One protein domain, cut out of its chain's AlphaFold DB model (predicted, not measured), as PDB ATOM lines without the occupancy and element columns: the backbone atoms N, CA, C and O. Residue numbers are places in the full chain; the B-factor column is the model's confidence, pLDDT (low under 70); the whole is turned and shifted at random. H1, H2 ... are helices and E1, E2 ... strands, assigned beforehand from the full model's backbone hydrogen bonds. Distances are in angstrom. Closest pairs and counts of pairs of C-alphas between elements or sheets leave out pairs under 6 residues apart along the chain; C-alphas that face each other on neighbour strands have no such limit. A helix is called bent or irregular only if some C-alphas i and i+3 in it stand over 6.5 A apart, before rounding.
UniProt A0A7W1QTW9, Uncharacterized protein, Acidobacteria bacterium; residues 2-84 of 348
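This is residues 2 to 84 of the 348 residues of an uncharacterized protein of Acidobacteria bacterium (UniProt A0A7W1QTW9). One helix, H1, packs along E1 on one face of a twisted antiparallel sheet, E3 - E2 - E1 - E4, in two layers, leaving the part of that face at E3 bare; residues 2 to 15 loop out before H1. The 83 printed residues hold H1 E1 E2 E3 E4 in chain order: mixed, loose, radius of gyration of the C-alphas 15.0 A, spans 43 by 35 by 30 A.

H1, residues 16 to 27, 17.0 A, begins at C-alpha 16 (175.322, 170.543, 179.682); it is only just irregular, C-alphas 21 and 24 being 6.9 A apart. E1 is 33 to 39, 20.2 A; E2 42 to 51, 27.4 A; E3 56 to 64, 26.0 A; E4 73 to 78, 16.5 A, ending at C-alpha 78 (175.107, 161.088, 193.004).

H1 is on the sheet at height 7.4 A, over E1, along the strands at 12 degrees to E1 on the local plane; their closest C-alphas, Tyr 25 and Gly 33, are 3.7 A apart. In H1, 5 of 8 O i to N i+4 pairs are within hydrogen-bond range. E1 E2 E3 form a meander, antiparallel neighbours in turn, of two hairpins: N 35 and O 46, 2.9 A; N 47 and O 60, 3.0 A. E4 beside E1, N 36 and O 76 2.8 A, completes a Greek key, first strand beside fourth.

The farthest C-alphas, Pro 8 and Ile 53, are 44.8 A apart. The printed part has no cut and no long link; residues 80 to 84 are under pLDDT 70.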
ATOM      1  N   LYS A   2     181.102 174.235 170.722       75.00
ATOM      2  CA  LYS A   2     180.210 173.627 169.710       75.00
ATOM      3  C   LYS A   2     179.359 174.665 168.968       75.00
ATOM      4  O   LYS A   2     178.924 174.374 167.864       75.00
ATOM      5  N   ASP A   3     179.235 175.875 169.514       80.38
ATOM      6  CA  ASP A   3     178.438 176.975 168.943       80.38
ATOM      7  C   ASP A   3     178.822 177.360 167.508       80.38
ATOM      8  O   ASP A   3     178.005 177.901 166.772       80.38
ATOM      9  N   ALA A   4     180.064 177.083 167.099       86.94
ATOM     10  CA  ALA A   4     180.529 177.389 165.751       86.94
ATOM     11  C   ALA A   4     180.035 176.384 164.693       86.94
ATOM     12  O   ALA A   4     180.143 176.662 163.502       86.94
ATOM     13  N   TYR A   5     179.509 175.223 165.101       89.62
ATOM     14  CA  TYR A   5     178.940 174.236 164.186       89.62
ATOM     15  C   TYR A   5     177.468 174.530 163.930       89.62
ATOM     16  O   TYR A   5     176.675 174.673 164.858       89.62
ATOM     17  N   ILE A   6     177.087 174.524 162.656       92.88
ATOM     18  CA  ILE A   6     175.696 174.669 162.239       92.88
ATOM     19  C   ILE A   6     175.154 173.300 161.846       92.88
ATOM     20  O   ILE A   6     175.569 172.715 160.846       92.88
ATOM     21  N   SER A   7     174.250 172.768 162.663       92.06
ATOM     22  CA  SER A   7     173.633 171.458 162.471       92.06
ATOM     23  C   SER A   7     172.365 171.351 163.328       92.06
ATOM     24  O   SER A   7     172.366 171.865 164.453       92.06
ATOM     25  N   PRO A   8     171.303 170.669 162.850       91.12
ATOM     26  CA  PRO A   8     170.031 170.515 163.564       91.12
ATOM     27  C   PRO A   8     170.176 169.573 164.773       91.12
ATOM     28  O   PRO A   8     169.735 168.424 164.775       91.12
ATOM     29  N   THR A   9     170.845 170.057 165.816       86.56
ATOM     30  CA  THR A   9     171.170 169.298 167.026       86.56
ATOM     31  C   THR A   9     170.424 169.839 168.240       86.56
ATOM     32  O   THR A   9     170.106 171.026 168.332       86.56
ATOM     33  N   ARG A  10     170.159 168.957 169.211       87.69
ATOM     34  CA  ARG A  10     169.440 169.307 170.446       87.69
ATOM     35  C   ARG A  10     170.231 170.256 171.347       87.69
ATOM     36  O   ARG A  10     169.663 171.166 171.941       87.69
ATOM     37  N   GLY A  11     171.546 170.069 171.468       82.88
ATOM     38  CA  GLY A  11     172.419 170.884 172.323       82.88
ATOM     39  C   GLY A  11     173.197 171.921 171.517       82.88
ATOM     40  O   GLY A  11     173.836 171.554 170.543       82.88
ATOM     41  N   ALA A  12     173.185 173.190 171.939       75.25
ATOM     42  CA  ALA A  12     173.920 174.259 171.245       75.25
ATOM     43  C   ALA A  12     175.393 174.342 171.700       75.25
ATOM     44  O   ALA A  12     176.312 174.211 170.900       75.25
ATOM     45  N   GLN A  13     175.614 174.441 173.016       79.19
ATOM     46  CA  GLN A  13     176.918 174.825 173.582       79.19
ATOM     47  C   GLN A  13     177.859 173.653 173.876       79.19
ATOM     48  O   GLN A  13     179.079 173.810 173.951       79.19
ATOM     49  N   GLY A  14     177.309 172.450 174.066       81.50
ATOM     50  CA  GLY A  14     178.097 171.278 174.462       81.50
ATOM     51  C   GLY A  14     178.663 171.348 175.889       81.50
ATOM     52  O   GLY A  14     179.667 170.698 176.177       81.50
ATOM     53  N   ASN A  15     178.046 172.131 176.777       84.00
ATOM     54  CA  ASN A  15     178.441 172.284 178.183       84.00
ATOM     55  C   ASN A  15     177.518 171.561 179.180       84.00
ATOM     56  O   ASN A  15     177.924 171.399 180.321       84.00
ATOM     57  N   ALA A  16     176.338 171.080 178.769       84.25
ATOM     58  CA  ALA A  16     175.322 170.543 179.682       84.25
ATOM     59  C   ALA A  16     175.864 169.494 180.673       84.25
ATOM     60  O   ALA A  16     175.707 169.646 181.880       84.25
ATOM     61  N   LEU A  17     176.579 168.472 180.189       85.31
ATOM     62  CA  LEU A  17     177.134 167.439 181.072       85.31
ATOM     63  C   LEU A  17     178.261 167.970 181.977       85.31
ATOM     64  O   LEU A  17     178.424 167.492 183.095       85.31
ATOM     65  N   LYS A  18     179.004 168.993 181.528       84.56
ATOM     66  CA  LYS A  18     180.013 169.671 182.360       84.56
ATOM     67  C   LYS A  18     179.348 170.431 183.506       84.56
ATOM     68  O   LYS A  18     179.880 170.433 184.608       84.56
ATOM     69  N   THR A  19     178.185 171.031 183.254       85.88
ATOM     70  CA  THR A  19     177.369 171.648 184.302       85.88
ATOM     71  C   THR A  19     176.877 170.589 185.282       85.88
ATOM     72  O   THR A  19     177.111 170.737 186.474       85.88
ATOM     73  N   ILE A  20     176.286 169.489 184.792       87.31
ATOM     74  CA  ILE A  20     175.776 168.389 185.635       87.31
ATOM     75  C   ILE A  20     176.867 167.821 186.550       87.31
ATOM     76  O   ILE A  20     176.595 167.558 187.716       87.31
ATOM     77  N   LEU A  21     178.101 167.683 186.055       85.94
ATOM     78  CA  LEU A  21     179.236 167.207 186.851       85.94
ATOM     79  C   LEU A  21     179.475 168.050 188.118       85.94
ATOM     80  O   LEU A  21     179.850 167.505 189.153       85.94
ATOM     81  N   ALA A  22     179.264 169.365 188.044       84.25
ATOM     82  CA  ALA A  22     179.522 170.277 189.154       84.25
ATOM     83  C   ALA A  22     178.365 170.354 190.166       84.25
ATOM     84  O   ALA A  22     178.601 170.730 191.312       84.25
ATOM     85  N   ILE A  23     177.131 169.999 189.785       87.00
ATOM     86  CA  ILE A  23     175.962 170.196 190.659       87.00
ATOM     87  C   ILE A  23     176.066 169.391 191.968       87.00
ATOM     88  O   ILE A  23     175.919 170.008 193.023       87.00
ATOM     89  N   PRO A  24     176.399 168.081 191.963       87.25
ATOM     90  CA  PRO A  24     176.594 167.319 193.199       87.25
ATOM     91  C   PRO A  24     177.581 167.955 194.167       87.25
ATOM     92  O   PRO A  24     177.377 167.936 195.373       87.25
ATOM     93  N   TYR A  25     178.655 168.526 193.622       85.94
ATOM     94  CA  TYR A  25     179.696 169.171 194.402       85.94
ATOM     95  C   TYR A  25     179.181 170.436 195.099       85.94
ATOM     96  O   TYR A  25     179.433 170.630 196.288       85.94
ATOM     97  N   VAL A  26     178.430 171.269 194.373       85.62
ATOM     98  CA  VAL A  26     177.824 172.494 194.916       85.62
ATOM     99  C   VAL A  26     176.785 172.166 195.982       85.62
ATOM    100  O   VAL A  26     176.812 172.766 197.051       85.62
ATOM    101  N   LEU A  27     175.914 171.192 195.717       84.25
ATOM    102  CA  LEU A  27     174.862 170.787 196.652       84.25
ATOM    103  C   LEU A  27     175.395 170.086 197.899       84.25
ATOM    104  O   LEU A  27     174.707 170.031 198.906       84.25
ATOM    105  N   ASN A  28     176.616 169.559 197.852       85.75
ATOM    106  CA  ASN A  28     177.269 168.952 199.006       85.75
ATOM    107  C   ASN A  28     178.131 169.974 199.767       85.75
ATOM    108  O   ASN A  28     179.257 169.663 200.160       85.75
ATOM    109  N   ASP A  29     177.669 171.219 199.894       84.38
ATOM    110  CA  ASP A  29     178.386 172.333 200.535       84.38
ATOM    111  C   ASP A  29     179.840 172.500 200.069       84.38
ATOM    112  O   ASP A  29     180.744 172.723 200.882       84.38
ATOM    113  N   LEU A  30     180.109 172.334 198.770       82.56
ATOM    114  CA  LEU A  30     181.463 172.460 198.219       82.56
ATOM    115  C   LEU A  30     182.463 171.439 198.820       82.56
ATOM    116  O   LEU A  30     183.681 171.661 198.807       82.56
ATOM    117  N   LYS A  31     181.979 170.303 199.345       82.25
ATOM    118  CA  LYS A  31     182.815 169.237 199.931       82.25
ATOM    119  C   LYS A  31     183.279 168.240 198.875       82.25
ATOM    120  O   LYS A  31     184.481 168.033 198.709       82.25
ATOM    121  N   SER A  32     182.341 167.615 198.168       87.12
ATOM    122  CA  SER A  32     182.639 166.631 197.124       87.12
ATOM    123  C   SER A  32     181.452 166.403 196.192       87.12
ATOM    124  O   SER A  32     180.304 166.483 196.613       87.12
ATOM    125  N   GLY A  33     181.725 166.081 194.929       89.81
ATOM    126  CA  GLY A  33     180.733 165.637 193.952       89.81
ATOM    127  C   GLY A  33     181.184 164.361 193.252       89.81
ATOM    128  O   GLY A  33     182.384 164.137 193.087       89.81
ATOM    129  N   ARG A  34     180.228 163.523 192.839       91.44
ATOM    130  CA  ARG A  34     180.504 162.257 192.149       91.44
ATOM    131  C   ARG A  34     179.565 162.057 190.964       91.44
ATOM    132  O   ARG A  34     178.348 162.199 191.080       91.44
ATOM    133  N   LEU A  35     180.155 161.664 189.843       93.38
ATOM    134  CA  LEU A  35     179.474 161.267 188.618       93.38
ATOM    135  C   LEU A  35     180.049 159.930 188.147       93.38
ATOM    136  O   LEU A  35     181.264 159.758 188.098       93.38
ATOM    137  N   GLU A  36     179.185 159.002 187.763       94.50
ATOM    138  CA  GLU A  36     179.581 157.767 187.093       94.50
ATOM    139  C   GLU A  36     179.124 157.779 185.639       94.50
ATOM    140  O   GLU A  36     177.986 158.138 185.329       94.50
ATOM    141  N   VAL A  37     180.020 157.357 184.749       95.06
ATOM    142  CA  VAL A  37     179.736 157.161 183.327       95.06
ATOM    143  C   VAL A  37     180.126 155.738 182.959       95.06
ATOM    144  O   VAL A  37     181.301 155.392 183.015       95.06
ATOM    145  N   ALA A  38     179.152 154.918 182.580       95.56
ATOM    146  CA  ALA A  38     179.372 153.551 182.120       95.56
ATOM    147  C   ALA A  38     179.158 153.456 180.605       95.56
ATOM    148  O   ALA A  38     178.112 153.876 180.105       95.56
ATOM    149  N   SER A  39     180.141 152.935 179.871       94.38
ATOM    150  CA  SER A  39     180.104 152.788 178.413       94.38
ATOM    151  C   SER A  39     181.129 151.753 177.950       94.38
ATOM    152  O   SER A  39     182.247 151.723 178.452       94.38
ATOM    153  N   GLY A  40     180.786 150.927 176.958       92.62
ATOM    154  CA  GLY A  40     181.739 149.989 176.349       92.62
ATOM    155  C   GLY A  40     182.278 148.908 177.297       92.62
ATOM    156  O   GLY A  40     183.364 148.392 177.061       92.62
ATOM    157  N   GLY A  41     181.552 148.573 178.368       92.19
ATOM    158  CA  GLY A  41     182.015 147.642 179.407       92.19
ATOM    159  C   GLY A  41     182.926 148.268 180.473       92.19
ATOM    160  O   GLY A  41     183.314 147.583 181.418       92.19
ATOM    161  N   GLU A  42     183.218 149.566 180.377       94.62
ATOM    162  CA  GLU A  42     183.980 150.314 181.378       94.62
ATOM    163  C   GLU A  42     183.085 151.278 182.157       94.62
ATOM    164  O   GLU A  42     182.156 151.883 181.617       94.62
ATOM    165  N   ARG A  43     183.379 151.441 183.447       95.69
ATOM    166  CA  ARG A  43     182.769 152.419 184.342       95.69
ATOM    167  C   ARG A  43     183.824 153.429 184.754       95.69
ATOM    168  O   ARG A  43     184.813 153.089 185.398       95.69
ATOM    169  N   HIS A  44     183.605 154.684 184.391       94.62
ATOM    170  CA  HIS A  44     184.435 155.804 184.801       94.62
ATOM    171  C   HIS A  44     183.788 156.508 185.990       94.62
ATOM    172  O   HIS A  44     182.671 157.019 185.879       94.62
ATOM    173  N   ILE A  45     184.497 156.559 187.113       94.75
ATOM    174  CA  ILE A  45     184.091 157.322 188.293       94.75
ATOM    175  C   ILE A  45     184.841 158.647 188.257       94.75
ATOM    176  O   ILE A  45     186.070 158.675 188.303       94.75
ATOM    177  N   ILE A  46     184.101 159.745 188.161       93.06
ATOM    178  CA  ILE A  46     184.643 161.099 188.184       93.06
ATOM    179  C   ILE A  46     184.270 161.716 189.525       93.06
ATOM    180  O   ILE A  46     183.085 161.854 189.840       93.06
ATOM    181  N   SER A  47     185.283 162.089 190.302       91.44
ATOM    182  CA  SER A  47     185.095 162.759 191.589       91.44
ATOM    183  C   SER A  47     185.634 164.178 191.521       91.44
ATOM    184  O   SER A  47     186.724 164.417 191.002       91.44
ATOM    185  N   VAL A  48     184.855 165.117 192.047       89.00
ATOM    186  CA  VAL A  48     185.202 166.535 192.129       89.00
ATOM    187  C   VAL A  48     185.366 166.900 193.595       89.00
ATOM    188  O   VAL A  48     184.452 166.699 194.394       89.00
ATOM    189  N   GLN A  49     186.527 167.439 193.944       86.38
ATOM    190  CA  GLN A  49     186.849 168.008 195.251       86.38
ATOM    191  C   GLN A  49     187.571 169.352 195.059       86.38
ATOM    192  O   GLN A  49     187.923 169.723 193.939       86.38
ATOM    193  N   ILE A  50     187.806 170.086 196.147       83.50
ATOM    194  CA  ILE A  50     188.732 171.226 196.159       83.50
ATOM    195  C   ILE A  50     190.014 170.808 196.869       83.50
ATOM    196  O   ILE A  50     189.967 170.328 198.004       83.50
ATOM    197  N   ASP A  51     191.154 171.066 196.233       81.06
ATOM    198  CA  ASP A  51     192.416 171.168 196.955       81.06
ATOM    199  C   ASP A  51     192.377 172.458 197.780       81.06
ATOM    200  O   ASP A  51     192.497 173.565 197.253       81.06
ATOM    201  N   ARG A  52     192.151 172.325 199.089       79.94
ATOM    202  CA  ARG A  52     191.989 173.476 199.990       79.94
ATOM    203  C   ARG A  52     193.283 174.255 200.210       79.94
ATOM    204  O   ARG A  52     193.207 175.399 200.650       79.94
ATOM    205  N   ILE A  53     194.440 173.666 199.921       83.00
ATOM    206  CA  ILE A  53     195.730 174.349 200.048       83.00
ATOM    207  C   ILE A  53     195.972 175.171 198.786       83.00
ATOM    208  O   ILE A  53     196.218 176.371 198.870       83.00
ATOM    209  N   ALA A  54     195.846 174.538 197.619       83.38
ATOM    210  CA  ALA A  54     196.090 175.194 196.338       83.38
ATOM    211  C   ALA A  54     194.915 176.066 195.854       83.38
ATOM    212  O   ALA A  54     195.088 176.842 194.919       83.38
ATOM    213  N   GLN A  55     193.735 175.955 196.479       78.31
ATOM    214  CA  GLN A  55     192.495 176.645 196.088       78.31
ATOM    215  C   GLN A  55     192.111 176.389 194.618       78.31
ATOM    216  O   GLN A  55     191.597 177.265 193.924       78.31
ATOM    217  N   VAL A  56     192.344 175.161 194.143       81.69
ATOM    218  CA  VAL A  56     191.992 174.718 192.786       81.69
ATOM    219  C   VAL A  56     191.111 173.464 192.822       81.69
ATOM    220  O   VAL A  56     191.189 172.681 193.774       81.69
ATOM    221  N   PRO A  57     190.272 173.232 191.795       80.19
ATOM    222  CA  PRO A  57     189.528 171.985 191.673       80.19
ATOM    223  C   PRO A  57     190.473 170.782 191.563       80.19
ATOM    224  O   PRO A  57     191.316 170.721 190.668       80.19
ATOM    225  N   ALA A  58     190.286 169.799 192.439       86.88
ATOM    226  CA  ALA A  58     190.909 168.488 192.358       86.88
ATOM    227  C   ALA A  58     189.905 167.517 191.722       86.88
ATOM    228  O   ALA A  58     188.931 167.104 192.354       86.88
ATOM    229  N   ILE A  59     190.118 167.189 190.446       88.94
ATOM    230  CA  ILE A  59     189.264 166.260 189.700       88.94
ATOM    231  C   ILE A  59     190.028 164.957 189.507       88.94
ATOM    232  O   ILE A  59     191.085 164.944 188.876       88.94
ATOM    233  N   THR A  60     189.479 163.859 190.016       91.19
ATOM    234  CA  THR A  60     190.031 162.518 189.812       91.19
ATOM    235  C   THR A  60     189.129 161.704 188.895       91.19
ATOM    236  O   THR A  60     187.908 161.878 188.861       91.19
ATOM    237  N   LYS A  61     189.754 160.813 188.123       92.94
ATOM    238  CA  LYS A  61     189.078 159.840 187.269       92.94
ATOM    239  C   LYS A  61     189.627 158.458 187.591       92.94
ATOM    240  O   LYS A  61     190.811 158.208 187.392       92.94
ATOM    241  N   GLU A  62     188.747 157.562 187.997       94.50
ATOM    242  CA  GLU A  62     189.019 156.131 188.109       94.50
ATOM    243  C   GLU A  62     188.288 155.392 186.984       94.50
ATOM    244  O   GLU A  62     187.212 155.815 186.558       94.50
ATOM    245  N   THR A  63     188.879 154.324 186.448       94.88
ATOM    246  CA  THR A  63     188.256 153.485 185.412       94.88
ATOM    247  C   THR A  63     188.259 152.037 185.867       94.88
ATOM    248  O   THR A  63     189.307 151.517 186.237       94.88
ATOM    249  N   ILE A  64     187.087 151.411 185.832       93.81
ATOM    250  CA  ILE A  64     186.854 150.048 186.302       93.81
ATOM    251  C   ILE A  64     186.206 149.256 185.165       93.81
ATOM    252  O   ILE A  64     185.192 149.674 184.607       93.81
ATOM    253  N   SER A  65     186.777 148.108 184.808       89.88
ATOM    254  CA  SER A  65     186.279 147.244 183.726       89.88
ATOM    255  C   SER A  65     185.209 146.262 184.223       89.88
ATOM    256  O   SER A  65     185.358 145.049 184.094       89.88
ATOM    257  N   ASP A  66     184.147 146.781 184.843       90.75
ATOM    258  CA  ASP A  66     183.063 145.990 185.445       90.75
ATOM    259  C   ASP A  66     181.655 146.440 185.020       90.75
ATOM    260  O   ASP A  66     180.652 145.989 185.581       90.75
ATOM    261  N   ALA A  67     181.546 147.337 184.036       84.75
ATOM    262  CA  ALA A  67     180.254 147.889 183.667       84.75
ATOM    263  C   ALA A  67     179.391 146.868 182.917       84.75
ATOM    264  O   ALA A  67     179.796 146.284 181.912       84.75
ATOM    265  N   VAL A  68     178.133 146.752 183.341       86.00
ATOM    266  CA  VAL A  68     177.110 145.961 182.635       86.00
ATOM    267  C   VAL A  68     176.796 146.561 181.254       86.00
ATOM    268  O   VAL A  68     176.473 145.838 180.308       86.00
ATOM    269  N   VAL A  69     176.921 147.884 181.109       89.38
ATOM    270  CA  VAL A  69     176.599 148.619 179.877       89.38
ATOM    271  C   VAL A  69     177.690 148.409 178.822       89.38
ATOM    272  O   VAL A  69     178.690 149.125 178.779       89.38
ATOM    273  N   LYS A  70     177.476 147.422 177.943       87.88
ATOM    274  CA  LYS A  70     178.356 147.132 176.796       87.88
ATOM    275  C   LYS A  70     178.050 148.003 175.577       87.88
ATOM    276  O   LYS A  70     178.966 148.494 174.931       87.88
ATOM    277  N   ASN A  71     176.765 148.216 175.295       91.94
ATOM    278  CA  ASN A  71     176.289 149.031 174.180       91.94
ATOM    279  C   ASN A  71     175.517 150.236 174.722       91.94
ATOM    280  O   ASN A  71     174.571 150.068 175.488       91.94
ATOM    281  N   GLY A  72     175.910 151.439 174.300       91.88
ATOM    282  CA  GLY A  72     175.338 152.696 174.782       91.88
ATOM    283  C   GLY A  72     176.101 153.287 175.967       91.88
ATOM    284  O   GLY A  72     177.243 152.920 176.239       91.88
ATOM    285  N   THR A  73     175.468 154.239 176.649       94.44
ATOM    286  CA  THR A  73     176.071 154.978 177.760       94.44
ATOM    287  C   THR A  73     175.043 155.180 178.862       94.44
ATOM    288  O   THR A  73     173.931 155.631 178.595       94.44
ATOM    289  N   GLN A  74     175.427 154.891 180.101       95.12
ATOM    290  CA  GLN A  74     174.665 155.223 181.300       95.12
ATOM    291  C   GLN A  74     175.406 156.310 182.075       95.12
ATOM    292  O   GLN A  74     176.622 156.242 182.250       95.12
ATOM    293  N   ILE A  75     174.661 157.309 182.543       93.88
ATOM    294  CA  ILE A  75     175.174 158.382 183.391       93.88
ATOM    295  C   ILE A  75     174.427 158.302 184.716       93.88
ATOM    296  O   ILE A  75     173.200 158.373 184.733       93.88
ATOM    297  N   LYS A  76     175.163 158.165 185.817       92.94
ATOM    298  CA  LYS A  76     174.610 158.149 187.171       92.94
ATOM    299  C   LYS A  76     175.187 159.311 187.963       92.94
ATOM    300  O   LYS A  76     176.399 159.421 188.146       92.94
ATOM    301  N   VAL A  77     174.302 160.183 188.427       90.69
ATOM    302  CA  VAL A  77     174.651 161.373 189.204       90.69
ATOM    303  C   VAL A  77     174.336 161.095 190.672       90.69
ATOM    304  O   VAL A  77     173.237 160.645 190.984       90.69
ATOM    305  N   PHE A  78     175.295 161.323 191.570       88.12
ATOM    306  CA  PHE A  78     175.107 161.088 193.004       88.12
ATOM    307  C   PHE A  78     174.697 162.394 193.672       88.12
ATOM    308  O   PHE A  78     175.494 163.325 193.725       88.12
ATOM    309  N   TRP A  79     173.466 162.468 194.166       82.81
ATOM    310  CA  TRP A  79     172.944 163.650 194.853       82.81
ATOM    311  C   TRP A  79     173.123 163.499 196.379       82.81
ATOM    312  O   TRP A  79     172.819 162.422 196.895       82.81
ATOM    313  N   PRO A  80     173.669 164.508 197.089       69.81
ATOM    314  CA  PRO A  80     174.022 164.417 198.516       69.81
ATOM    315  C   PRO A  80     172.807 164.484 199.458       69.81
ATOM    316  O   PRO A  80     172.755 163.753 200.443       69.81
ATOM    317  N   GLU A  81     171.815 165.302 199.122       64.44
ATOM    318  CA  GLU A  81     170.445 165.208 199.632       64.44
ATOM    319  C   GLU A  81     169.603 164.577 198.528       64.44
ATOM    320  O   GLU A  81     169.976 164.674 197.361       64.44
ATOM    321  N   SER A  82     168.524 163.865 198.851       53.47
ATOM    322  CA  SER A  82     167.768 163.141 197.826       53.47
ATOM    323  C   SER A  82     167.407 164.057 196.648       53.47
ATOM    324  O   SER A  82     166.769 165.088 196.836       53.47
ATOM    325  N   ALA A  83     167.784 163.676 195.422       49.88
ATOM    326  CA  ALA A  83     167.279 164.332 194.211       49.88
ATOM    327  C   ALA A  83     165.763 164.138 194.044       49.88
ATOM    328  O   ALA A  83     165.176 164.711 193.126       49.88
ATOM    329  N   CYS A  84     165.130 163.314 194.892       46.72
ATOM    330  CA  CYS A  84     163.685 163.223 194.980       46.72
ATOM    331  C   CYS A  84     163.146 164.597 195.370       46.72
ATOM    332  O   CYS A  84     163.137 164.936 196.547       46.72
TER     333      CYS A  84